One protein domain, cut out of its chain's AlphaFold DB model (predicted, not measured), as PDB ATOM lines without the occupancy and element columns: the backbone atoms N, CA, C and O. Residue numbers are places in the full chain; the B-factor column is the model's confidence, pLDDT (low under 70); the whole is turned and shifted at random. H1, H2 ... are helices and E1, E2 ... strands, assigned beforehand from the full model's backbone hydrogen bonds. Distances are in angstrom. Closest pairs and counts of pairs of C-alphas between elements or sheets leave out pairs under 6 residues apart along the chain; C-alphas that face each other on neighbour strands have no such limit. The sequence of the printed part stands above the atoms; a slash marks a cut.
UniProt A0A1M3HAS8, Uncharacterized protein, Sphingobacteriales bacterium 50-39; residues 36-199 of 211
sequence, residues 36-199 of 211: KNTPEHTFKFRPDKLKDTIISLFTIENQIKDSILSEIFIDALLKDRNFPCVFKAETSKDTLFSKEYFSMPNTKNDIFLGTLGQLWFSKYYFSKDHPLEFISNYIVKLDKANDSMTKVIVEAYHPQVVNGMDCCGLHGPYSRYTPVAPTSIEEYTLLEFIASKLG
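Overview. This is residues 36 to 199 of the 211 residues of an uncharacterized protein of Sphingobacteriales bacterium 50-39 (UniProt A0A1M3HAS8). A long, strongly twisted antiparallel sheet is built round the hairpin of E5 and E6, with H1 and H5 packed on it and meeting at their ends, and H3 side by side with H5. The hairpin of E6 and E7 makes one end of the long axis, the turn between E5 and E6 the other. The printed part has 164 residues with five named helices and seven named strands, in the order E1 H1 H2 H3 E2 H4 E3 E4 E5 E6 E7 H5, of mixed class. E4 E5 E6 E7 form a meander, each strand the antiparallel neighbour of the one before, in a branched sheet. The whole is compact, with a radius of gyration of the C-alphas of 16.5 A, and spans 54 by 33 by 30 A.

Arrangement. E1, residues 40 to 43, is an antiparallel neighbour of E6, residues 150 to 169, with N 41 and O 152 2.9 A apart. H1, residues 47 to 57, is on the sheet at a height of 6.9 A; its closest C-alphas to E5, residues 130 to 144, are Pro 47 and Lys 144, 6.2 A. H2, residues 60 to 64, is close to but not clearly touching H1, the closest C-alphas being Leu 57 and Gln 63, 7.6 A. E2, residues 88 to 90, pairs with E3, residues 111 to 114, by N 90 and O 112, 2.8 A; E3 pairs with E5 by N 113 and O 138, 2.8 A. H4, residues 99 to 102, only grazes the sheet. Three hairpins follow: E4, residues 120 to 127, and E5, with N 122 and O 132 at 2.8 A; E5 and E6, with N 139 and O 155 at 2.8 A; E6 and E7, residues 172 to 179, with N 163 and O 176 at 2.9 A. H5, residues 185 to 197, is on the sheet, its Glu 187 C-alpha 5.3 A from that of Val 154. H5 and H3, residues 67 to 72, touch at a shallow tilt of 5 degrees, opposite ways, closest at the C-alphas of Ile 68 and Phe 193, 6.1 A. H1 and H5 only just touch, only at their ends, with 3 pairs of C-alphas within 8 A, the closest Ile 54 and Ile 194, 6.8 A. Every O i to N i+4 pair is within hydrogen-bond range in H1, H2 and H5, and 1 of 2 in H3; H4 is too short for one.

Along the chain. C-alpha 40 opens E1 at (9.542, 8.663, -56.370). E5 is 41.5 A long and bends by 58 degrees at residue 133; E6 is 45.9 A long and bends by 80 degrees at residue 166. E7 measures 22.1 A, H5 18.4 A, H1 15.4 A and E4 14.7 A. H5 ends at C-alpha 197, (-4.045, 14.825, -61.676).

Size, cuts and confidence. The C-alphas of Asp 147 and Cys 168, the two farthest apart, are 55.5 A apart. The printed part has no cut, and the link from H3 to E2, 15 residues, is long. Mean pLDDT of the printed part is 94.3; residue 169 is under 70.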
ATOM      1  N   LYS A  36       9.550  -4.257 -55.218       92.62
ATOM      2  CA  LYS A  36       8.830  -3.140 -54.601       92.62
ATOM      3  C   LYS A  36       8.646  -1.989 -55.585       92.62
ATOM      4  O   LYS A  36       9.474  -1.773 -56.472       92.62
ATOM      5  N   ASN A  37       7.589  -1.212 -55.377       96.38
ATOM      6  CA  ASN A  37       7.423   0.050 -56.078       96.38
ATOM      7  C   ASN A  37       8.496   1.044 -55.616       96.38
ATOM      8  O   ASN A  37       8.984   0.988 -54.487       96.38
ATOM      9  N   THR A  38       8.858   1.966 -56.501       96.88
ATOM     10  CA  THR A  38       9.762   3.076 -56.191       96.88
ATOM     11  C   THR A  38       8.899   4.333 -56.065       96.88
ATOM     12  O   THR A  38       8.496   4.864 -57.097       96.88
ATOM     13  N   PRO A  39       8.534   4.782 -54.846       97.38
ATOM     14  CA  PRO A  39       7.580   5.875 -54.630       97.38
ATOM     15  C   PRO A  39       8.230   7.251 -54.831       97.38
ATOM     16  O   PRO A  39       8.099   8.161 -54.013       97.38
ATOM     17  N   GLU A  40       8.948   7.407 -55.939       98.06
ATOM     18  CA  GLU A  40       9.542   8.663 -56.370       98.06
ATOM     19  C   GLU A  40       9.361   8.871 -57.873       98.06
ATOM     20  O   GLU A  40       9.434   7.932 -58.663       98.06
ATOM     21  N   HIS A  41       9.145  10.123 -58.276       97.88
ATOM     22  CA  HIS A  41       9.021  10.499 -59.685       97.88
ATOM     23  C   HIS A  41       9.454  11.944 -59.914       97.88
ATOM     24  O   HIS A  41       9.339  12.789 -59.028       97.88
ATOM     25  N   THR A  42       9.965  12.248 -61.108       97.88
ATOM     26  CA  THR A  42      10.378  13.614 -61.467       97.88
ATOM     27  C   THR A  42       9.362  14.255 -62.397       97.88
ATOM     28  O   THR A  42       9.245  13.887 -63.562       97.88
ATOM     29  N   PHE A  43       8.687  15.283 -61.894       96.94
ATOM     30  CA  PHE A  43       7.687  16.046 -62.626       96.94
ATOM     31  C   PHE A  43       8.301  17.276 -63.301       96.94
ATOM     32  O   PHE A  43       9.164  17.951 -62.732       96.94
ATOM     33  N   LYS A  44       7.801  17.640 -64.489       95.25
ATOM     34  CA  LYS A  44       8.204  18.853 -65.237       95.25
ATOM     35  C   LYS A  44       7.530  20.127 -64.709       95.25
ATOM     36  O   LYS A  44       6.894  20.871 -65.453       95.25
ATOM     37  N   PHE A  45       7.655  20.357 -63.405       93.19
ATOM     38  CA  PHE A  45       7.107  21.517 -62.709       93.19
ATOM     39  C   PHE A  45       8.164  22.172 -61.817       93.19
ATOM     40  O   PHE A  45       9.068  21.513 -61.302       93.19
ATOM     41  N   ARG A  46       8.019  23.485 -61.594       90.81
ATOM     42  CA  ARG A  46       8.810  24.226 -60.598       90.81
ATOM     43  C   ARG A  46       8.384  23.819 -59.178       90.81
ATOM     44  O   ARG A  46       7.171  23.734 -58.969       90.81
ATOM     45  N   PRO A  47       9.310  23.691 -58.206       87.38
ATOM     46  CA  PRO A  47       8.984  23.192 -56.865       87.38
ATOM     47  C   PRO A  47       7.854  23.958 -56.171       87.38
ATOM     48  O   PRO A  47       6.889  23.347 -55.723       87.38
ATOM     49  N   ASP A  48       7.918  25.294 -56.170       85.69
ATOM     50  CA  ASP A  48       6.920  26.132 -55.490       85.69
ATOM     51  C   ASP A  48       5.516  25.948 -56.080       85.69
ATOM     52  O   ASP A  48       4.543  25.769 -55.355       85.69
ATOM     53  N   LYS A  49       5.415  25.917 -57.418       90.75
ATOM     54  CA  LYS A  49       4.134  25.697 -58.102       90.75
ATOM     55  C   LYS A  49       3.604  24.290 -57.858       90.75
ATOM     56  O   LYS A  49       2.396  24.114 -57.712       90.75
ATOM     57  N   LEU A  50       4.491  23.295 -57.836       95.19
ATOM     58  CA  LEU A  50       4.101  21.909 -57.619       95.19
ATOM     59  C   LEU A  50       3.567  21.706 -56.200       95.19
ATOM     60  O   LEU A  50       2.548  21.041 -56.038       95.19
ATOM     61  N   LYS A  51       4.190  22.336 -55.198       95.56
ATOM     62  CA  LYS A  51       3.742  22.275 -53.804       95.56
ATOM     63  C   LYS A  51       2.289  22.716 -53.647       95.56
ATOM     64  O   LYS A  51       1.463  21.944 -53.163       95.56
ATOM     65  N   ASP A  52       1.979  23.932 -54.092       94.31
ATOM     66  CA  ASP A  52       0.626  24.496 -54.001       94.31
ATOM     67  C   ASP A  52      -0.381  23.665 -54.804       94.31
ATOM     68  O   ASP A  52      -1.508  23.434 -54.359       94.31
ATOM     69  N   THR A  53       0.048  23.149 -55.962       96.31
ATOM     70  CA  THR A  53      -0.787  22.271 -56.788       96.31
ATOM     71  C   THR A  53      -1.148  21.003 -56.022       96.31
ATOM     72  O   THR A  53      -2.335  20.742 -55.845       96.31
ATOM     73  N   ILE A  54      -0.163  20.267 -55.492       97.38
ATOM     74  CA  ILE A  54      -0.388  19.021 -54.741       97.38
ATOM     75  C   ILE A  54      -1.329  19.259 -53.558       97.38
ATOM     76  O   ILE A  54      -2.282  18.506 -53.391       97.38
ATOM     77  N   ILE A  55      -1.138  20.330 -52.782       96.62
ATOM     78  CA  ILE A  55      -2.028  20.656 -51.652       96.62
ATOM     79  C   ILE A  55      -3.486  20.786 -52.117       96.62
ATOM     80  O   ILE A  55      -4.389  20.254 -51.469       96.62
ATOM     81  N   SER A  56      -3.729  21.445 -53.253       96.38
ATOM     82  CA  SER A  56      -5.084  21.609 -53.798       96.38
ATOM     83  C   SER A  56      -5.686  20.325 -54.388       96.38
ATOM     84  O   SER A  56      -6.910  20.217 -54.494       96.38
ATOM     85  N   LEU A  57      -4.867  19.320 -54.719       96.75
ATOM     86  CA  LEU A  57      -5.358  18.000 -55.131       96.75
ATOM     87  C   LEU A  57      -6.020  17.247 -53.973       96.75
ATOM     88  O   LEU A  57      -6.993  16.535 -54.197       96.75
ATOM     89  N   PHE A  58      -5.561  17.448 -52.738       96.50
ATOM     90  CA  PHE A  58      -6.073  16.758 -51.549       96.50
ATOM     91  C   PHE A  58      -7.255  17.489 -50.889       96.50
ATOM     92  O   PHE A  58      -7.347  17.618 -49.667       96.50
ATOM     93  N   THR A  59      -8.207  17.952 -51.703       95.06
ATOM     94  CA  THR A  59      -9.551  18.319 -51.227       95.06
ATOM     95  C   THR A  59     -10.446  17.082 -51.198       95.06
ATOM     96  O   THR A  59     -10.204  16.119 -51.922       95.06
ATOM     97  N   ILE A  60     -11.491  17.083 -50.365       92.81
ATOM     98  CA  ILE A  60     -12.424  15.944 -50.269       92.81
ATOM     99  C   ILE A  60     -13.065  15.643 -51.635       92.81
ATOM    100  O   ILE A  60     -13.151  14.488 -52.042       92.81
ATOM    101  N   GLU A  61     -13.472  16.681 -52.371       92.06
ATOM    102  CA  GLU A  61     -14.117  16.534 -53.678       92.06
ATOM    103  C   GLU A  61     -13.210  15.850 -54.709       92.06
ATOM    104  O   GLU A  61     -13.659  14.953 -55.428       92.06
ATOM    105  N   ASN A  62     -11.936  16.247 -54.765       92.88
ATOM    106  CA  ASN A  62     -10.969  15.695 -55.713       92.88
ATOM    107  C   ASN A  62     -10.632  14.227 -55.435       92.88
ATOM    108  O   ASN A  62     -10.292  13.510 -56.374       92.88
ATOM    109  N   GLN A  63     -10.724  13.806 -54.172       94.25
ATOM    110  CA  GLN A  63     -10.394  12.454 -53.725       94.25
ATOM    111  C   GLN A  63     -11.567  11.489 -53.898       94.25
ATOM    112  O   GLN A  63     -11.390  10.410 -54.446       94.25
ATOM    113  N   ILE A  64     -12.784  11.888 -53.506       90.19
ATOM    114  CA  ILE A  64     -13.964  11.007 -53.581       90.19
ATOM    115  C   ILE A  64     -14.348  10.671 -55.029       90.19
ATOM    116  O   ILE A  64     -14.881   9.598 -55.296       90.19
ATOM    117  N   LYS A  65     -14.101  11.583 -55.975       86.75
ATOM    118  CA  LYS A  65     -14.418  11.373 -57.397       86.75
ATOM    119  C   LYS A  65     -13.368  10.542 -58.143       86.75
ATOM    120  O   LYS A  65     -13.587  10.234 -59.311       86.75
ATOM    121  N   ASP A  66     -12.229  10.244 -57.521       87.38
ATOM    122  CA  ASP A  66     -11.100   9.596 -58.183       87.38
ATOM    123  C   ASP A  66     -11.043   8.099 -57.868       87.38
ATOM    124  O   ASP A  66     -11.081   7.691 -56.708       87.38
ATOM    125  N   SER A  67     -10.948   7.271 -58.909       90.44
ATOM    126  CA  SER A  67     -10.914   5.820 -58.747       90.44
ATOM    127  C   SER A  67      -9.568   5.300 -58.247       90.44
ATOM    128  O   SER A  67      -9.566   4.267 -57.585       90.44
ATOM    129  N   ILE A  68      -8.451   6.001 -58.488       93.19
ATOM    130  CA  ILE A  68      -7.093   5.525 -58.159       93.19
ATOM    131  C   ILE A  68      -6.968   5.289 -56.655       93.19
ATOM    132  O   ILE A  68      -6.533   4.228 -56.212       93.19
ATOM    133  N   LEU A  69      -7.420   6.250 -55.843       93.25
ATOM    134  CA  LEU A  69      -7.362   6.105 -54.388       93.25
ATOM    135  C   LEU A  69      -8.239   4.947 -53.900       93.25
ATOM    136  O   LEU A  69      -7.849   4.241 -52.974       93.25
ATOM    137  N   SER A  70      -9.384   4.706 -54.541       91.62
ATOM    138  CA  SER A  70     -10.294   3.621 -54.158       91.62
ATOM    139  C   SER A  70      -9.765   2.215 -54.465       91.62
ATOM    140  O   SER A  70     -10.333   1.244 -53.979       91.62
ATOM    141  N   GLU A  71      -8.675   2.063 -55.220       91.31
ATOM    142  CA  GLU A  71      -8.085   0.739 -55.471       91.31
ATOM    143  C   GLU A  71      -7.381   0.167 -54.232       91.31
ATOM    144  O   GLU A  71      -7.396  -1.047 -53.995       91.31
ATOM    145  N   ILE A  72      -6.788   1.050 -53.422       94.88
ATOM    146  CA  ILE A  72      -6.005   0.689 -52.232       94.88
ATOM    147  C   ILE A  72      -6.651   1.210 -50.947       94.88
ATOM    148  O   ILE A  72      -6.746   0.478 -49.964       94.88
ATOM    149  N   PHE A  73      -7.141   2.447 -50.951       95.88
ATOM    150  CA  PHE A  73      -7.607   3.153 -49.764       95.88
ATOM    151  C   PHE A  73      -9.127   3.087 -49.612       95.88
ATOM    152  O   PHE A  73      -9.782   4.120 -49.546       95.88
ATOM    153  N   ILE A  74      -9.719   1.896 -49.542       95.56
ATOM    154  CA  ILE A  74     -11.140   1.766 -49.167       95.56
ATOM    155  C   ILE A  74     -11.243   1.777 -47.646       95.56
ATOM    156  O   ILE A  74     -10.628   0.941 -46.983       95.56
ATOM    157  N   ASP A  75     -12.043   2.693 -47.104       94.62
ATOM    158  CA  ASP A  75     -12.263   2.799 -45.663       94.62
ATOM    159  C   ASP A  75     -12.870   1.494 -45.121       94.62
ATOM    160  O   ASP A  75     -13.941   1.053 -45.551       94.62
ATOM    161  N   ALA A  76     -12.184   0.867 -44.165       94.44
ATOM    162  CA  ALA A  76     -12.558  -0.418 -43.589       94.44
ATOM    163  C   ALA A  76     -13.938  -0.387 -42.905       94.44
ATOM    164  O   ALA A  76     -14.674  -1.376 -42.969       94.44
ATOM    165  N   LEU A  77     -14.328   0.751 -42.316       91.50
ATOM    166  CA  LEU A  77     -15.631   0.955 -41.673       91.50
ATOM    167  C   LEU A  77     -16.748   1.221 -42.689       91.50
ATOM    168  O   LEU A  77     -17.926   1.025 -42.384       91.50
ATOM    169  N   LEU A  78     -16.399   1.678 -43.892       90.69
ATOM    170  CA  LEU A  78     -17.339   2.069 -44.945       90.69
ATOM    171  C   LEU A  78     -17.202   1.227 -46.220       90.69
ATOM    172  O   LEU A  78     -17.718   1.617 -47.272       90.69
ATOM    173  N   LYS A  79     -16.564   0.056 -46.126       86.69
ATOM    174  CA  LYS A  79     -16.232  -0.806 -47.268       86.69
ATOM    175  C   LYS A  79     -17.440  -1.171 -48.133       86.69
ATOM    176  O   LYS A  79     -17.348  -1.142 -49.354       86.69
ATOM    177  N   ASP A  80     -18.599  -1.411 -47.515       88.31
ATOM    178  CA  ASP A  80     -19.831  -1.797 -48.222       88.31
ATOM    179  C   ASP A  80     -20.405  -0.652 -49.076       88.31
ATOM    180  O   ASP A  80     -21.242  -0.871 -49.949       88.31
ATOM    181  N   ARG A  81     -19.949   0.583 -48.835       87.38
ATOM    182  CA  ARG A  81     -20.293   1.779 -49.615       87.38
ATOM    183  C   ARG A  81     -19.195   2.183 -50.599       87.38
ATOM    184  O   ARG A  81     -19.347   3.211 -51.251       87.38
ATOM    185  N   ASN A  82     -18.114   1.404 -50.692       86.50
ATOM    186  CA  ASN A  82     -16.927   1.705 -51.492       86.50
ATOM    187  C   ASN A  82     -16.410   3.139 -51.270       86.50
ATOM    188  O   ASN A  82     -16.071   3.850 -52.215       86.50
ATOM    189  N   PHE A  83     -16.439   3.600 -50.017       89.38
ATOM    190  CA  PHE A  83     -16.033   4.960 -49.687       89.38
ATOM    191  C   PHE A  83     -14.505   5.017 -49.544       89.38
ATOM    192  O   PHE A  83     -13.960   4.272 -48.722       89.38
ATOM    193  N   PRO A  84     -13.797   5.863 -50.314       93.19
ATOM    194  CA  PRO A  84     -12.354   5.964 -50.192       93.19
ATOM    195  C   PRO A  84     -11.967   6.683 -48.893       93.19
ATOM    196  O   PRO A  84     -12.677   7.572 -48.415       93.19
ATOM    197  N   CYS A  85     -10.809   6.340 -48.337       94.94
ATOM    198  CA  CYS A  85     -10.169   7.156 -47.318       94.94
ATOM    199  C   CYS A  85      -9.829   8.523 -47.918       94.94
ATOM    200  O   CYS A  85      -9.523   8.650 -49.106       94.94
ATOM    201  N   VAL A  86      -9.869   9.548 -47.078       95.69
ATOM    202  CA  VAL A  86      -9.523  10.913 -47.443       95.69
ATOM    203  C   VAL A  86      -8.301  11.363 -46.661       95.69
ATOM    204  O   VAL A  86      -8.137  11.103 -45.472       95.69
ATOM    205  N   PHE A  87      -7.448  12.095 -47.352       97.12
ATOM    206  CA  PHE A  87      -6.239  12.672 -46.812       97.12
ATOM    207  C   PHE A  87      -6.419  14.176 -46.678       97.12
ATOM    208  O   PHE A  87      -6.910  14.857 -47.586       97.12
ATOM    209  N   LYS A  88      -5.979  14.710 -45.543       97.12
ATOM    210  CA  LYS A  88      -5.833  16.145 -45.326       97.12
ATOM    211  C   LYS A  88      -4.377  16.524 -45.562       97.12
ATOM    212  O   LYS A  88      -3.501  16.107 -44.808       97.12
ATOM    213  N   ALA A  89      -4.133  17.325 -46.597       97.94
ATOM    214  CA  ALA A  89      -2.826  17.933 -46.811       97.94
ATOM    215  C   ALA A  89      -2.594  19.097 -45.836       97.94
ATOM    216  O   ALA A  89      -3.442  19.983 -45.689       97.94
ATOM    217  N   GLU A  90      -1.427  19.090 -45.202       97.81
ATOM    218  CA  GLU A  90      -0.933  20.086 -44.255       97.81
ATOM    219  C   GLU A  90       0.484  20.529 -44.640       97.81
ATOM    220  O   GLU A  90       1.243  19.805 -45.290       97.81
ATOM    221  N   THR A  91       0.860  21.735 -44.222       97.38
ATOM    222  CA  THR A  91       2.215  22.274 -44.418       97.38
ATOM    223  C   THR A  91       2.729  22.856 -43.116       97.38
ATOM    224  O   THR A  91       1.950  23.130 -42.213       97.38
ATOM    225  N   SER A  92       4.016  23.195 -43.051       96.44
ATOM    226  CA  SER A  92       4.591  23.906 -41.899       96.44
ATOM    227  C   SER A  92       3.894  25.229 -41.524       96.44
ATOM    228  O   SER A  92       4.124  25.742 -40.431       96.44
ATOM    229  N   LYS A  93       3.055  25.795 -42.406       95.19
ATOM    230  CA  LYS A  93       2.259  27.008 -42.151       95.19
ATOM    231  C   LYS A  93       0.833  26.723 -41.661       95.19
ATOM    232  O   LYS A  93       0.198  27.637 -41.144       95.19
ATOM    233  N   ASP A  94       0.338  25.503 -41.845       94.25
ATOM    234  CA  ASP A  94      -1.019  25.068 -41.503       94.25
ATOM    235  C   ASP A  94      -0.950  23.636 -40.960       94.25
ATOM    236  O   ASP A  94      -1.001  22.670 -41.727       94.25
ATOM    237  N   THR A  95      -0.733  23.527 -39.645       92.44
ATOM    238  CA  THR A  95      -0.537  22.254 -38.940       92.44
ATOM    239  C   THR A  95      -1.655  22.027 -37.924       92.44
ATOM    240  O   THR A  95      -1.654  22.648 -36.855       92.44
ATOM    241  N   LEU A  96      -2.576  21.117 -38.224       92.62
ATOM    242  CA  LEU A  96      -3.593  20.649 -37.285       92.62
ATOM    243  C   LEU A  96      -3.140  19.356 -36.599       92.62
ATOM    244  O   LEU A  96      -3.153  19.282 -35.371       92.62
ATOM    245  N   PHE A  97      -2.675  18.375 -37.377       92.12
ATOM    246  CA  PHE A  97      -2.227  17.068 -36.878       92.12
ATOM    247  C   PHE A  97      -0.718  16.845 -37.046       92.12
ATOM    248  O   PHE A  97      -0.141  15.960 -36.422       92.12
ATOM    249  N   SER A  98      -0.056  17.678 -37.848       96.56
ATOM    250  CA  SER A  98       1.343  17.498 -38.262       96.56
ATOM    251  C   SER A  98       2.362  18.346 -37.486       96.56
ATOM    252  O   SER A  98       3.531  18.433 -37.869       96.56
ATOM    253  N   LYS A  99       1.951  18.986 -36.381       96.62
ATOM    254  CA  LYS A  99       2.792  19.940 -35.634       96.62
ATOM    255  C   LYS A  99       4.109  19.327 -35.147       96.62
ATOM    256  O   LYS A  99       5.147  19.978 -35.224       96.62
ATOM    257  N   GLU A 100       4.066  18.092 -34.648       96.38
ATOM    258  CA  GLU A 100       5.265  17.368 -34.214       96.38
ATOM    259  C   GLU A 100       6.220  17.142 -35.391       96.38
ATOM    260  O   GLU A 100       7.399  17.480 -35.303       96.38
ATOM    261  N   TYR A 101       5.696  16.679 -36.528       97.44
ATOM    262  CA  TYR A 101       6.485  16.442 -37.730       97.44
ATOM    263  C   TYR A 101       7.202  17.711 -38.222       97.44
ATOM    264  O   TYR A 101       8.420  17.725 -38.417       97.44
ATOM    265  N   PHE A 102       6.474  18.824 -38.339       97.81
ATOM    266  CA  PHE A 102       7.041  20.093 -38.807       97.81
ATOM    267  C   PHE A 102       7.933  20.813 -37.782       97.81
ATOM    268  O   PHE A 102       8.535  21.837 -38.111       97.81
ATOM    269  N   SER A 103       8.059  20.290 -36.556       96.69
ATOM    270  CA  SER A 103       9.038  20.784 -35.577       96.69
ATOM    271  C   SER A 103      10.464  20.283 -35.844       96.69
ATOM    272  O   SER A 103      11.429  20.878 -35.360       96.69
ATOM    273  N   MET A 104      10.609  19.220 -36.642       96.50
ATOM    274  CA  MET A 104      11.901  18.650 -37.016       96.50
ATOM    275  C   MET A 104      12.656  19.532 -38.029       96.50
ATOM    276  O   MET A 104      12.044  20.264 -38.811       96.50
ATOM    277  N   PRO A 105      14.000  19.481 -38.056       95.25
ATOM    278  CA  PRO A 105      14.770  20.166 -39.087       95.25
ATOM    279  C   PRO A 105      14.447  19.604 -40.479       95.25
ATOM    280  O   PRO A 105      14.133  18.429 -40.635       95.25
ATOM    281  N   ASN A 106      14.586  20.448 -41.503       93.69
ATOM    282  CA  ASN A 106      14.441  20.092 -42.921       93.69
ATOM    283  C   ASN A 106      13.042  19.650 -43.393       93.69
ATOM    284  O   ASN A 106      12.917  19.268 -44.546       93.69
ATOM    285  N   THR A 107      11.986  19.794 -42.587       96.00
ATOM    286  CA  THR A 107      10.613  19.408 -42.985       96.00
ATOM    287  C   THR A 107       9.770  20.564 -43.528       96.00
ATOM    288  O   THR A 107       8.645  20.380 -43.982       96.00
ATOM    289  N   LYS A 108      10.282  21.805 -43.513       93.62
ATOM    290  CA  LYS A 108       9.494  23.011 -43.855       93.62
ATOM    291  C   LYS A 108       8.880  22.977 -45.257       93.62
ATOM    292  O   LYS A 108       7.814  23.568 -45.475       93.62
ATOM    293  N   ASN A 109       9.563  22.319 -46.190       93.56
ATOM    294  CA  ASN A 109       9.164  22.239 -47.589       93.56
ATOM    295  C   ASN A 109       8.289  21.027 -47.902       93.56
ATOM    296  O   ASN A 109       7.677  21.019 -48.968       93.56
ATOM    297  N   ASP A 110       8.100  20.123 -46.953       97.12
ATOM    298  CA  ASP A 110       7.303  18.924 -47.157       97.12
ATOM    299  C   ASP A 110       5.803  19.236 -47.080       97.12
ATOM    300  O   ASP A 110       5.374  20.327 -46.659       97.12
ATOM    301  N   ILE A 111       5.007  18.277 -47.542       98.38
ATOM    302  CA  ILE A 111       3.556  18.230 -47.370       98.38
ATOM    303  C   ILE A 111       3.251  16.991 -46.536       98.38
ATOM    304  O   ILE A 111       3.690  15.892 -46.868       98.38
ATOM    305  N   PHE A 112       2.491  17.167 -45.462       98.56
ATOM    306  CA  PHE A 112       2.021  16.067 -44.630       98.56
ATOM    307  C   PHE A 112       0.610  15.677 -45.071       98.56
ATOM    308  O   PHE A 112      -0.256  16.542 -45.177       98.56
ATOM    309  N   LEU A 113       0.370  14.395 -45.320       98.44
ATOM    310  CA  LEU A 113      -0.933  13.833 -45.667       98.44
ATOM    311  C   LEU A 113      -1.454  13.028 -44.475       98.44
ATOM    312  O   LEU A 113      -1.017  11.901 -44.230       98.44
ATOM    313  N   GLY A 114      -2.374  13.628 -43.723       97.38
ATOM    314  CA  GLY A 114      -3.014  12.994 -42.573       97.38
ATOM    315  C   GLY A 114      -4.241  12.180 -42.975       97.38
ATOM    316  O   GLY A 114      -5.081  12.686 -43.714       97.38
ATOM    317  N   THR A 115      -4.384  10.960 -42.456       93.94
ATOM    318  CA  THR A 115      -5.516  10.050 -42.762       93.94
ATOM    319  C   THR A 115      -6.743  10.240 -41.881       93.94
ATOM    320  O   THR A 115      -7.712   9.502 -42.009       93.94
ATOM    321  N   LEU A 116      -6.707  11.191 -40.941       92.88
ATOM    322  CA  LEU A 116      -7.805  11.453 -40.000       92.88
ATOM    323  C   LEU A 116      -8.246  10.205 -39.202       92.88
ATOM    324  O   LEU A 116      -9.392  10.117 -38.768       92.88
ATOM    325  N   GLY A 117      -7.337   9.244 -39.002       92.56
ATOM    326  CA  GLY A 117      -7.619   7.995 -38.289       92.56
ATOM    327  C   GLY A 117      -8.320   6.920 -39.125       92.56
ATOM    328  O   GLY A 117      -8.713   5.900 -38.565       92.56
ATOM    329  N   GLN A 118      -8.494   7.129 -40.433       95.94
ATOM    330  CA  GLN A 118      -9.089   6.127 -41.315       95.94
ATOM    331  C   GLN A 118      -8.149   4.938 -41.529       95.94
ATOM    332  O   GLN A 118      -6.926   5.079 -41.590       95.94
ATOM    333  N   LEU A 119      -8.763   3.765 -41.648       97.56
ATOM    334  CA  LEU A 119      -8.127   2.460 -41.790       97.56
ATOM    335  C   LEU A 119      -8.560   1.845 -43.119       97.56
ATOM    336  O   LEU A 119      -9.705   2.025 -43.525       97.56
ATOM    337  N   TRP A 120      -7.692   1.074 -43.764       97.62
ATOM    338  CA  TRP A 120      -8.030   0.289 -44.960       97.62
ATOM    339  C   TRP A 120      -7.416  -1.107 -44.877       97.62
ATOM    340  O   TRP A 120      -6.480  -1.338 -44.120       97.62
ATOM    341  N   PHE A 121      -7.928  -2.067 -45.643       97.19
ATOM    342  CA  PHE A 121      -7.371  -3.423 -45.638       97.19
ATOM    343  C   PHE A 121      -6.059  -3.485 -46.425       97.19
ATOM    344  O   PHE A 121      -6.020  -3.169 -47.615       97.19
ATOM    345  N   SER A 122      -4.988  -3.942 -45.776       96.88
ATOM    346  CA  SER A 122      -3.676  -4.091 -46.403       96.88
ATOM    347  C   SER A 122      -3.696  -5.144 -47.509       96.88
ATOM    348  O   SER A 122      -4.244  -6.234 -47.351       96.88
ATOM    349  N   LYS A 123      -3.008  -4.854 -48.616       95.69
ATOM    350  CA  LYS A 123      -2.689  -5.846 -49.659       95.69
ATOM    351  C   LYS A 123      -1.417  -6.646 -49.350       95.69
ATOM    352  O   LYS A 123      -1.083  -7.564 -50.094       95.69
ATOM    353  N   TYR A 124      -0.697  -6.298 -48.281       96.62
ATOM    354  CA  TYR A 124       0.627  -6.841 -47.967       96.62
ATOM    355  C   TYR A 124       0.685  -7.554 -46.612       96.62
ATOM    356  O   TYR A 124       1.326  -8.599 -46.513       96.62
ATOM    357  N   TYR A 125       0.010  -7.022 -45.589       97.38
ATOM    358  CA  TYR A 125       0.007  -7.575 -44.233       97.38
ATOM    359  C   TYR A 125      -1.253  -8.386 -43.935       97.38
ATOM    360  O   TYR A 125      -2.371  -7.902 -44.106       97.38
ATOM    361  N   PHE A 126      -1.058  -9.612 -43.450       96.69
ATOM    362  CA  PHE A 126      -2.108 -10.592 -43.183       96.69
ATOM    363  C   PHE A 126      -1.940 -11.231 -41.803       96.69
ATOM    364  O   PHE A 126      -0.836 -11.304 -41.267       96.69
ATOM    365  N   SER A 127      -3.036 -11.750 -41.258       95.50
ATOM    366  CA  SER A 127      -3.036 -12.729 -40.173       95.50
ATOM    367  C   SER A 127      -4.015 -13.842 -40.515       95.50
ATOM    368  O   SER A 127      -5.160 -13.555 -40.857       95.50
ATOM    369  N   LYS A 128      -3.575 -15.106 -40.432       92.44
ATOM    370  CA  LYS A 128      -4.402 -16.287 -40.751       92.44
ATOM    371  C   LYS A 128      -5.164 -16.127 -42.078       92.44
ATOM    372  O   LYS A 128      -6.373 -16.320 -42.126       92.44
ATOM    373  N   ASP A 129      -4.457 -15.694 -43.120       91.44
ATOM    374  CA  ASP A 129      -4.995 -15.443 -44.468       91.44
ATOM    375  C   ASP A 129      -6.035 -14.309 -44.583       91.44
ATOM    376  O   ASP A 129      -6.573 -14.060 -45.662       91.44
ATOM    377  N   HIS A 130      -6.267 -13.541 -43.516       94.56
ATOM    378  CA  HIS A 130      -7.098 -12.341 -43.535       94.56
ATOM    379  C   HIS A 130      -6.241 -11.072 -43.630       94.56
ATOM    380  O   HIS A 130      -5.265 -10.950 -42.883       94.56
ATOM    381  N   PRO A 131      -6.573 -10.117 -44.521       96.44
ATOM    382  CA  PRO A 131      -5.846  -8.858 -44.604       96.44
ATOM    383  C   PRO A 131      -6.050  -8.058 -43.317       96.44
ATOM    384  O   PRO A 131      -7.171  -7.935 -42.824       96.44
ATOM    385  N   LEU A 132      -4.965  -7.504 -42.785       97.25
ATOM    386  CA  LEU A 132      -5.025  -6.644 -41.607       97.25
ATOM    387  C   LEU A 132      -5.440  -5.228 -41.998       97.25
ATOM    388  O   LEU A 132      -5.080  -4.738 -43.070       97.25
ATOM    389  N   GLU A 133      -6.164  -4.552 -41.111       97.75
ATOM    390  CA  GLU A 133      -6.406  -3.116 -41.238       97.75
ATOM    391  C   GLU A 133      -5.080  -2.373 -41.061       97.75
ATOM    392  O   GLU A 133      -4.342  -2.626 -40.109       97.75
ATOM    393  N   PHE A 134      -4.772  -1.474 -41.983       98.25
ATOM    394  CA  PHE A 134      -3.550  -0.694 -42.049       98.25
ATOM    395  C   PHE A 134      -3.877   0.790 -41.909       98.25
ATOM    396  O   PHE A 134      -4.905   1.269 -42.390       98.25
ATOM    397  N   ILE A 135      -2.975   1.510 -41.253       98.00
ATOM    398  CA  ILE A 135      -3.014   2.959 -41.102       98.00
ATOM    399  C   ILE A 135      -1.599   3.512 -41.206       98.00
ATOM    400  O   ILE A 135      -0.641   2.944 -40.688       98.00
ATOM    401  N   SER A 136      -1.467   4.646 -41.876       98.06
ATOM    402  CA  SER A 136      -0.241   5.436 -41.909       98.06
ATOM    403  C   SER A 136      -0.606   6.859 -42.290       98.06
ATOM    404  O   SER A 136      -1.563   7.060 -43.032       98.06
ATOM    405  N   ASN A 137       0.170   7.840 -41.845       98.00
ATOM    406  CA  ASN A 137       0.201   9.137 -42.523       98.00
ATOM    407  C   ASN A 137       1.277   9.098 -43.612       98.00
ATOM    408  O   ASN A 137       2.027   8.122 -43.695       98.00
ATOM    409  N   TYR A 138       1.378  10.136 -44.439       98.56
ATOM    410  CA  TYR A 138       2.389  10.183 -45.499       98.56
ATOM    411  C   TYR A 138       3.057  11.540 -45.599       98.56
ATOM    412  O   TYR A 138       2.444  12.573 -45.338       98.56
ATOM    413  N   ILE A 139       4.317  11.531 -46.008       98.56
ATOM    414  CA  ILE A 139       5.095  12.725 -46.310       98.56
ATOM    415  C   ILE A 139       5.312  12.779 -47.812       98.56
ATOM    416  O   ILE A 139       5.822  11.826 -48.394       98.56
ATOM    417  N   VAL A 140       4.981  13.910 -48.425       98.62
ATOM    418  CA  VAL A 140       5.384  14.227 -49.795       98.62
ATOM    419  C   VAL A 140       6.545  15.210 -49.727       98.62
ATOM    420  O   VAL A 140       6.366  16.376 -49.359       98.62
ATOM    421  N   LYS A 141       7.735  14.730 -50.079       98.12
ATOM    422  CA  LYS A 141       8.956  15.534 -50.175       98.12
ATOM    423  C   LYS A 141       9.108  16.088 -51.581       98.12
ATOM    424  O   LYS A 141       8.777  15.424 -52.564       98.12
ATOM    425  N   LEU A 142       9.616  17.313 -51.661       96.56
ATOM    426  CA  LEU A 142       9.778  18.067 -52.900       96.56
ATOM    427  C   LEU A 142      11.234  18.501 -53.044       96.56
ATOM    428  O   LEU A 142      11.646  19.522 -52.491       96.56
ATOM    429  N   ASP A 143      11.990  17.749 -53.834       94.81
ATOM    430  CA  ASP A 143      13.390  18.034 -54.111       94.81
ATOM    431  C   ASP A 143      13.540  18.703 -55.474       94.81
ATOM    432  O   ASP A 143      13.032  18.245 -56.503       94.81
ATOM    433  N   LYS A 144      14.277  19.811 -55.514       94.62
ATOM    434  CA  LYS A 144      14.578  20.491 -56.774       94.62
ATOM    435  C   LYS A 144      15.543  19.632 -57.597       94.62
ATOM    436  O   LYS A 144      16.716  19.532 -57.252       94.62
ATOM    437  N   ALA A 145      15.073  19.081 -58.717       93.88
ATOM    438  CA  ALA A 145      15.937  18.392 -59.676       93.88
ATOM    439  C   ALA A 145      16.669  19.402 -60.575       93.88
ATOM    440  O   ALA A 145      17.863  19.265 -60.830       93.88
ATOM    441  N   ASN A 146      15.962  20.446 -61.027       93.88
ATOM    442  CA  ASN A 146      16.526  21.647 -61.656       93.88
ATOM    443  C   ASN A 146      15.506  22.808 -61.625       93.88
ATOM    444  O   ASN A 146      14.539  22.775 -60.868       93.88
ATOM    445  N   ASP A 147      15.716  23.868 -62.410       91.69
ATOM    446  CA  ASP A 147      14.841  25.051 -62.418       91.69
ATOM    447  C   ASP A 147      13.423  24.811 -62.957       91.69
ATOM    448  O   ASP A 147      12.538  25.622 -62.690       91.69
ATOM    449  N   SER A 148      13.189  23.725 -63.692       92.94
ATOM    450  CA  SER A 148      11.898  23.383 -64.304       92.94
ATOM    451  C   SER A 148      11.371  22.002 -63.913       92.94
ATOM    452  O   SER A 148      10.270  21.644 -64.333       92.94
ATOM    453  N   MET A 149      12.124  21.239 -63.119       96.00
ATOM    454  CA  MET A 149      11.780  19.882 -62.708       96.00
ATOM    455  C   MET A 149      11.908  19.699 -61.199       96.00
ATOM    456  O   MET A 149      12.871  20.152 -60.574       96.00
ATOM    457  N   THR A 150      10.956  18.968 -60.632       97.19
ATOM    458  CA  THR A 150      10.891  18.655 -59.203       97.19
ATOM    459  C   THR A 150      10.763  17.153 -59.032       97.19
ATOM    460  O   THR A 150       9.872  16.538 -59.619       97.19
ATOM    461  N   LYS A 151      11.652  16.568 -58.234       97.88
ATOM    462  CA  LYS A 151      11.535  15.192 -57.772       97.88
ATOM    463  C   LYS A 151      10.570  15.169 -56.590       97.88
ATOM    464  O   LYS A 151      10.755  15.893 -55.617       97.88
ATOM    465  N   VAL A 152       9.532  14.357 -56.704       98.38
ATOM    466  CA  VAL A 152       8.573  14.074 -55.639       98.38
ATOM    467  C   VAL A 152       8.893  12.703 -55.076       98.38
ATOM    468  O   VAL A 152       9.089  11.765 -55.845       98.38
ATOM    469  N   ILE A 153       8.936  12.597 -53.752       98.50
ATOM    470  CA  ILE A 153       9.121  11.336 -53.028       98.50
ATOM    471  C   ILE A 153       7.976  11.221 -52.026       98.50
ATOM    472  O   ILE A 153       7.709  12.180 -51.300       98.50
ATOM    473  N   VAL A 154       7.304  10.073 -51.987       98.69
ATOM    474  CA  VAL A 154       6.253   9.783 -51.005       98.69
ATOM    475  C   VAL A 154       6.776   8.762 -49.999       98.69
ATOM    476  O   VAL A 154       7.257   7.698 -50.378       98.69
ATOM    477  N   GLU A 155       6.681   9.083 -48.711       98.38
ATOM    478  CA  GLU A 155       7.136   8.224 -47.615       98.38
ATOM    479  C   GLU A 155       6.009   7.968 -46.618       98.38
ATOM    480  O   GLU A 155       5.293   8.894 -46.230       98.38
ATOM    481  N   ALA A 156       5.873   6.727 -46.149       98.31
ATOM    482  CA  ALA A 156       4.988   6.414 -45.033       98.31
ATOM    483  C   ALA A 156       5.529   6.997 -43.715       98.31
ATOM    484  O   ALA A 156       6.703   6.847 -43.375       98.31
ATOM    485  N   TYR A 157       4.642   7.612 -42.939       97.88
ATOM    486  CA  TYR A 157       4.909   8.164 -41.618       97.88
ATOM    487  C   TYR A 157       4.101   7.415 -40.555       97.88
ATOM    488  O   TYR A 157       2.878   7.550 -40.472       97.88
ATOM    489  N   HIS A 158       4.820   6.649 -39.729       97.38
ATOM    490  CA  HIS A 158       4.279   5.751 -38.701       97.38
ATOM    491  C   HIS A 158       3.280   4.706 -39.242       97.38
ATOM    492  O   HIS A 158       2.139   4.665 -38.785       97.38
ATOM    493  N   PRO A 159       3.689   3.839 -40.188       98.25
ATOM    494  CA  PRO A 159       2.838   2.755 -40.663       98.25
ATOM    495  C   PRO A 159       2.583   1.706 -39.574       98.25
ATOM    496  O   PRO A 159       3.500   1.228 -38.895       98.25
ATOM    497  N   GLN A 160       1.317   1.334 -39.418       98.38
ATOM    498  CA  GLN A 160       0.839   0.393 -38.412       98.38
ATOM    499  C   GLN A 160      -0.252  -0.508 -38.990       98.38
ATOM    500  O   GLN A 160      -0.952  -0.140 -39.933       98.38
ATOM    501  N   VAL A 161      -0.435  -1.672 -38.372       98.06
ATOM    502  CA  VAL A 161      -1.607  -2.531 -38.583       98.06
ATOM    503  C   VAL A 161      -2.363  -2.756 -37.285       98.06
ATOM    504  O   VAL A 161      -1.764  -2.777 -36.207       98.06
ATOM    505  N   VAL A 162      -3.670  -2.978 -37.381       96.38
ATOM    506  CA  VAL A 162      -4.472  -3.468 -36.259       96.38
ATOM    507  C   VAL A 162      -4.218  -4.964 -36.109       96.38
ATOM    508  O   VAL A 162      -4.551  -5.747 -36.994       96.38
ATOM    509  N   ASN A 163      -3.612  -5.370 -34.992       94.19
ATOM    510  CA  ASN A 163      -3.318  -6.772 -34.691       94.19
ATOM    511  C   ASN A 163      -3.797  -7.138 -33.282       94.19
ATOM    512  O   ASN A 163      -3.047  -7.072 -32.304       94.19
ATOM    513  N   GLY A 164      -5.067  -7.528 -33.199       89.75
ATOM    514  CA  GLY A 164      -5.730  -7.897 -31.953       89.75
ATOM    515  C   GLY A 164      -6.260  -6.700 -31.160       89.75
ATOM    516  O   GLY A 164      -6.417  -5.591 -31.674       89.75
ATOM    517  N   MET A 165      -6.559  -6.949 -29.887       86.62
ATOM    518  CA  MET A 165      -7.115  -5.961 -28.964       86.62
ATOM    519  C   MET A 165      -6.249  -5.848 -27.711       86.62
ATOM    520  O   MET A 165      -5.726  -6.843 -27.203       86.62
ATOM    521  N   ASP A 166      -6.144  -4.635 -27.188       84.00
ATOM    522  CA  ASP A 166      -5.644  -4.356 -25.850       84.00
ATOM    523  C   ASP A 166      -6.815  -4.262 -24.857       84.00
ATOM    524  O   ASP A 166      -7.923  -3.853 -25.212       84.00
ATOM    525  N   CYS A 167      -6.587  -4.658 -23.598       76.00
ATOM    526  CA  CYS A 167      -7.591  -4.521 -22.544       76.00
ATOM    527  C   CYS A 167      -7.477  -3.173 -21.835       76.00
ATOM    528  O   CYS A 167      -6.391  -2.610 -21.706       76.00
ATOM    529  N   CYS A 168      -8.603  -2.778 -21.235       72.75
ATOM    530  CA  CYS A 168      -8.637  -1.991 -20.009       72.75
ATOM    531  C   CYS A 168      -8.294  -0.504 -20.207       72.75
ATOM    532  O   CYS A 168      -7.735   0.142 -19.321       72.75
ATOM    533  N   GLY A 169      -8.688   0.057 -21.353       69.44
ATOM    534  CA  GLY A 169      -8.815   1.504 -21.500       69.44
ATOM    535  C   GLY A 169     -10.005   2.048 -20.702       69.44
ATOM    536  O   GLY A 169     -10.885   1.299 -20.273       69.44
ATOM    537  N   LEU A 170     -10.076   3.377 -20.556       76.31
ATOM    538  CA  LEU A 170     -11.171   4.083 -19.861       76.31
ATOM    539  C   LEU A 170     -12.570   3.735 -20.413       76.31
ATOM    540  O   LEU A 170     -13.570   3.868 -19.711       76.31
ATOM    541  N   HIS A 171     -12.632   3.271 -21.664       83.00
ATOM    542  CA  HIS A 171     -13.858   2.931 -22.385       83.00
ATOM    543  C   HIS A 171     -13.944   1.450 -22.798       83.00
ATOM    544  O   HIS A 171     -14.754   1.105 -23.652       83.00
ATOM    545  N   GLY A 172     -13.141   0.570 -22.188       83.06
ATOM    546  CA  GLY A 172     -13.128  -0.866 -22.487       83.06
ATOM    547  C   GLY A 172     -11.973  -1.297 -23.402       83.06
ATOM    548  O   GLY A 172     -10.933  -0.631 -23.432       83.06
ATOM    549  N   PRO A 173     -12.109  -2.448 -24.090       83.31
ATOM    550  CA  PRO A 173     -11.116  -2.928 -25.047       83.31
ATOM    551  C   PRO A 173     -10.920  -1.943 -26.203       83.31
ATOM    552  O   PRO A 173     -11.872  -1.295 -26.636       83.31
ATOM    553  N   TYR A 174      -9.699  -1.852 -26.720       88.25
ATOM    554  CA  TYR A 174      -9.365  -0.994 -27.859       88.25
ATOM    555  C   TYR A 174      -8.435  -1.712 -28.841       88.25
ATOM    556  O   TYR A 174      -7.746  -2.667 -28.480       88.25
ATOM    557  N   SER A 175      -8.440  -1.268 -30.099       91.56
ATOM    558  CA  SER A 175      -7.601  -1.835 -31.157       91.56
ATOM    559  C   SER A 175      -6.120  -1.696 -30.817       91.56
ATOM    560  O   SER A 175      -5.655  -0.611 -30.461       91.56
ATOM    561  N   ARG A 176      -5.366  -2.786 -30.971       91.94
ATOM    562  CA  ARG A 176      -3.912  -2.771 -30.817       91.94
ATOM    563  C   ARG A 176      -3.248  -2.410 -32.139       91.94
ATOM    564  O   ARG A 176      -3.294  -3.190 -33.087       91.94
ATOM    565  N   TYR A 177      -2.552  -1.280 -32.168       95.00
ATOM    566  CA  TYR A 177      -1.757  -0.857 -33.320       95.00
ATOM    567  C   TYR A 177      -0.326  -1.378 -33.206       95.00
ATOM    568  O   TYR A 177       0.403  -1.036 -32.275       95.00
ATOM    569  N   THR A 178       0.089  -2.200 -34.165       96.56
ATOM    570  CA  THR A 178       1.442  -2.760 -34.232       96.56
ATOM    571  C   THR A 178       2.227  -2.062 -35.340       96.56
ATOM    572  O   THR A 178       1.773  -2.089 -36.486       96.56
ATOM    573  N   PRO A 179       3.385  -1.440 -35.043       97.75
ATOM    574  CA  PRO A 179       4.252  -0.865 -36.066       97.75
ATOM    575  C   PRO A 179       4.707  -1.918 -37.076       97.75
ATOM    576  O   PRO A 179       5.074  -3.032 -36.701       97.75
ATOM    577  N   VAL A 180       4.720  -1.549 -38.352       97.88
ATOM    578  CA  VAL A 180       5.176  -2.408 -39.452       97.88
ATOM    579  C   VAL A 180       6.092  -1.628 -40.388       97.88
ATOM    580  O   VAL A 180       6.237  -0.417 -40.264       97.88
ATOM    581  N   ALA A 181       6.748  -2.307 -41.327       97.12
ATOM    582  CA  ALA A 181       7.515  -1.611 -42.354       97.12
ATOM    583  C   ALA A 181       6.579  -0.975 -43.407       97.12
ATOM    584  O   ALA A 181       5.492  -1.504 -43.661       97.12
ATOM    585  N   PRO A 182       6.999   0.101 -44.088       96.12
ATOM    586  CA  PRO A 182       6.292   0.590 -45.266       96.12
ATOM    587  C   PRO A 182       6.259  -0.457 -46.391       96.12
ATOM    588  O   PRO A 182       7.212  -1.235 -46.566       96.12
ATOM    589  N   THR A 183       5.171  -0.488 -47.163       93.19
ATOM    590  CA  THR A 183       4.971  -1.519 -48.195       93.19
ATOM    591  C   THR A 183       5.397  -1.065 -49.589       93.19
ATOM    592  O   THR A 183       5.660  -1.927 -50.428       93.19
ATOM    593  N   SER A 184       5.535   0.247 -49.828       96.12
ATOM    594  CA  SER A 184       5.628   0.922 -51.135       96.12
ATOM    595  C   SER A 184       4.344   0.924 -51.970       96.12
ATOM    596  O   SER A 184       4.308   1.607 -52.987       96.12
ATOM    597  N   ILE A 185       3.305   0.166 -51.606       97.25
ATOM    598  CA  ILE A 185       2.038   0.127 -52.354       97.25
ATOM    599  C   ILE A 185       1.289   1.433 -52.116       97.25
ATOM    600  O   ILE A 185       0.998   2.151 -53.067       97.25
ATOM    601  N   GLU A 186       1.041   1.777 -50.852       97.88
ATOM    602  CA  GLU A 186       0.274   2.965 -50.499       97.88
ATOM    603  C   GLU A 186       0.975   4.262 -50.934       97.88
ATOM    604  O   GLU A 186       0.345   5.155 -51.504       97.88
ATOM    605  N   GLU A 187       2.291   4.361 -50.729       98.44
ATOM    606  CA  GLU A 187       3.073   5.527 -51.148       98.44
ATOM    607  C   GLU A 187       3.030   5.721 -52.667       98.44
ATOM    608  O   GLU A 187       2.897   6.846 -53.154       98.44
ATOM    609  N   TYR A 188       3.109   4.623 -53.423       98.31
ATOM    610  CA  TYR A 188       3.067   4.671 -54.878       98.31
ATOM    611  C   TYR A 188       1.677   5.018 -55.409       98.31
ATOM    612  O   TYR A 188       1.579   5.799 -56.349       98.31
ATOM    613  N   THR A 189       0.599   4.534 -54.787       97.75
ATOM    614  CA  THR A 189      -0.773   4.921 -55.163       97.75
ATOM    615  C   THR A 189      -1.020   6.414 -54.961       97.75
ATOM    616  O   THR A 189      -1.652   7.060 -55.796       97.75
ATOM    617  N   LEU A 190      -0.489   7.008 -53.887       98.19
ATOM    618  CA  LEU A 190      -0.555   8.461 -53.694       98.19
ATOM    619  C   LEU A 190       0.228   9.216 -54.776       98.19
ATOM    620  O   LEU A 190      -0.233  10.246 -55.269       98.19
ATOM    621  N   LEU A 191       1.394   8.699 -55.171       98.31
ATOM    622  CA  LEU A 191       2.189   9.261 -56.260       98.31
ATOM    623  C   LEU A 191       1.478   9.148 -57.617       98.31
ATOM    624  O   LEU A 191       1.497  10.104 -58.391       98.31
ATOM    625  N   GLU A 192       0.819   8.023 -57.885       97.56
ATOM    626  CA  GLU A 192       0.008   7.784 -59.083       97.56
ATOM    627  C   GLU A 192      -1.190   8.728 -59.150       97.56
ATOM    628  O   GLU A 192      -1.434   9.343 -60.188       97.56
ATOM    629  N   PHE A 193      -1.879   8.937 -58.025       97.25
ATOM    630  CA  PHE A 193      -2.937   9.939 -57.923       97.25
ATOM    631  C   PHE A 193      -2.415  11.342 -58.268       97.25
ATOM    632  O   PHE A 193      -3.004  12.032 -59.102       97.25
ATOM    633  N   ILE A 194      -1.279  11.755 -57.691       97.81
ATOM    634  CA  ILE A 194      -0.650  13.047 -58.007       97.81
ATOM    635  C   ILE A 194      -0.304  13.128 -59.501       97.81
ATOM    636  O   ILE A 194      -0.646  14.116 -60.151       97.81
ATOM    637  N   ALA A 195       0.337  12.098 -60.058       97.25
ATOM    638  CA  ALA A 195       0.746  12.069 -61.459       97.25
ATOM    639  C   ALA A 195      -0.446  12.174 -62.413       97.25
ATOM    640  O   ALA A 195      -0.449  13.027 -63.303       97.25
ATOM    641  N   SER A 196      -1.496  11.393 -62.161       95.94
ATOM    642  CA  SER A 196      -2.744  11.414 -62.923       95.94
ATOM    643  C   SER A 196      -3.382  12.805 -62.934       95.94
ATOM    644  O   SER A 196      -3.698  13.342 -63.998       95.94
ATOM    645  N   LYS A 197      -3.487  13.464 -61.771       95.56
ATOM    646  CA  LYS A 197      -4.045  14.825 -61.676       95.56
ATOM    647  C   LYS A 197      -3.190  15.893 -62.357       95.56
ATOM    648  O   LYS A 197      -3.724  16.920 -62.772       95.56
ATOM    649  N   LEU A 198      -1.885  15.667 -62.481       95.50
ATOM    650  CA  LEU A 198      -0.972  16.535 -63.228       95.50
ATOM    651  C   LEU A 198      -0.948  16.223 -64.735       95.50
ATOM    652  O   LEU A 198      -0.294  16.945 -65.489       95.50
ATOM    653  N   GLY A 199      -1.655  15.176 -65.180       95.75
ATOM    654  CA  GLY A 199      -1.642  14.704 -66.564       95.75
ATOM    655  C   GLY A 199      -0.328  14.030 -66.967       95.75
ATOM    656  O   GLY A 199      -0.012  13.974 -68.155       95.75
TER     657      GLY A 199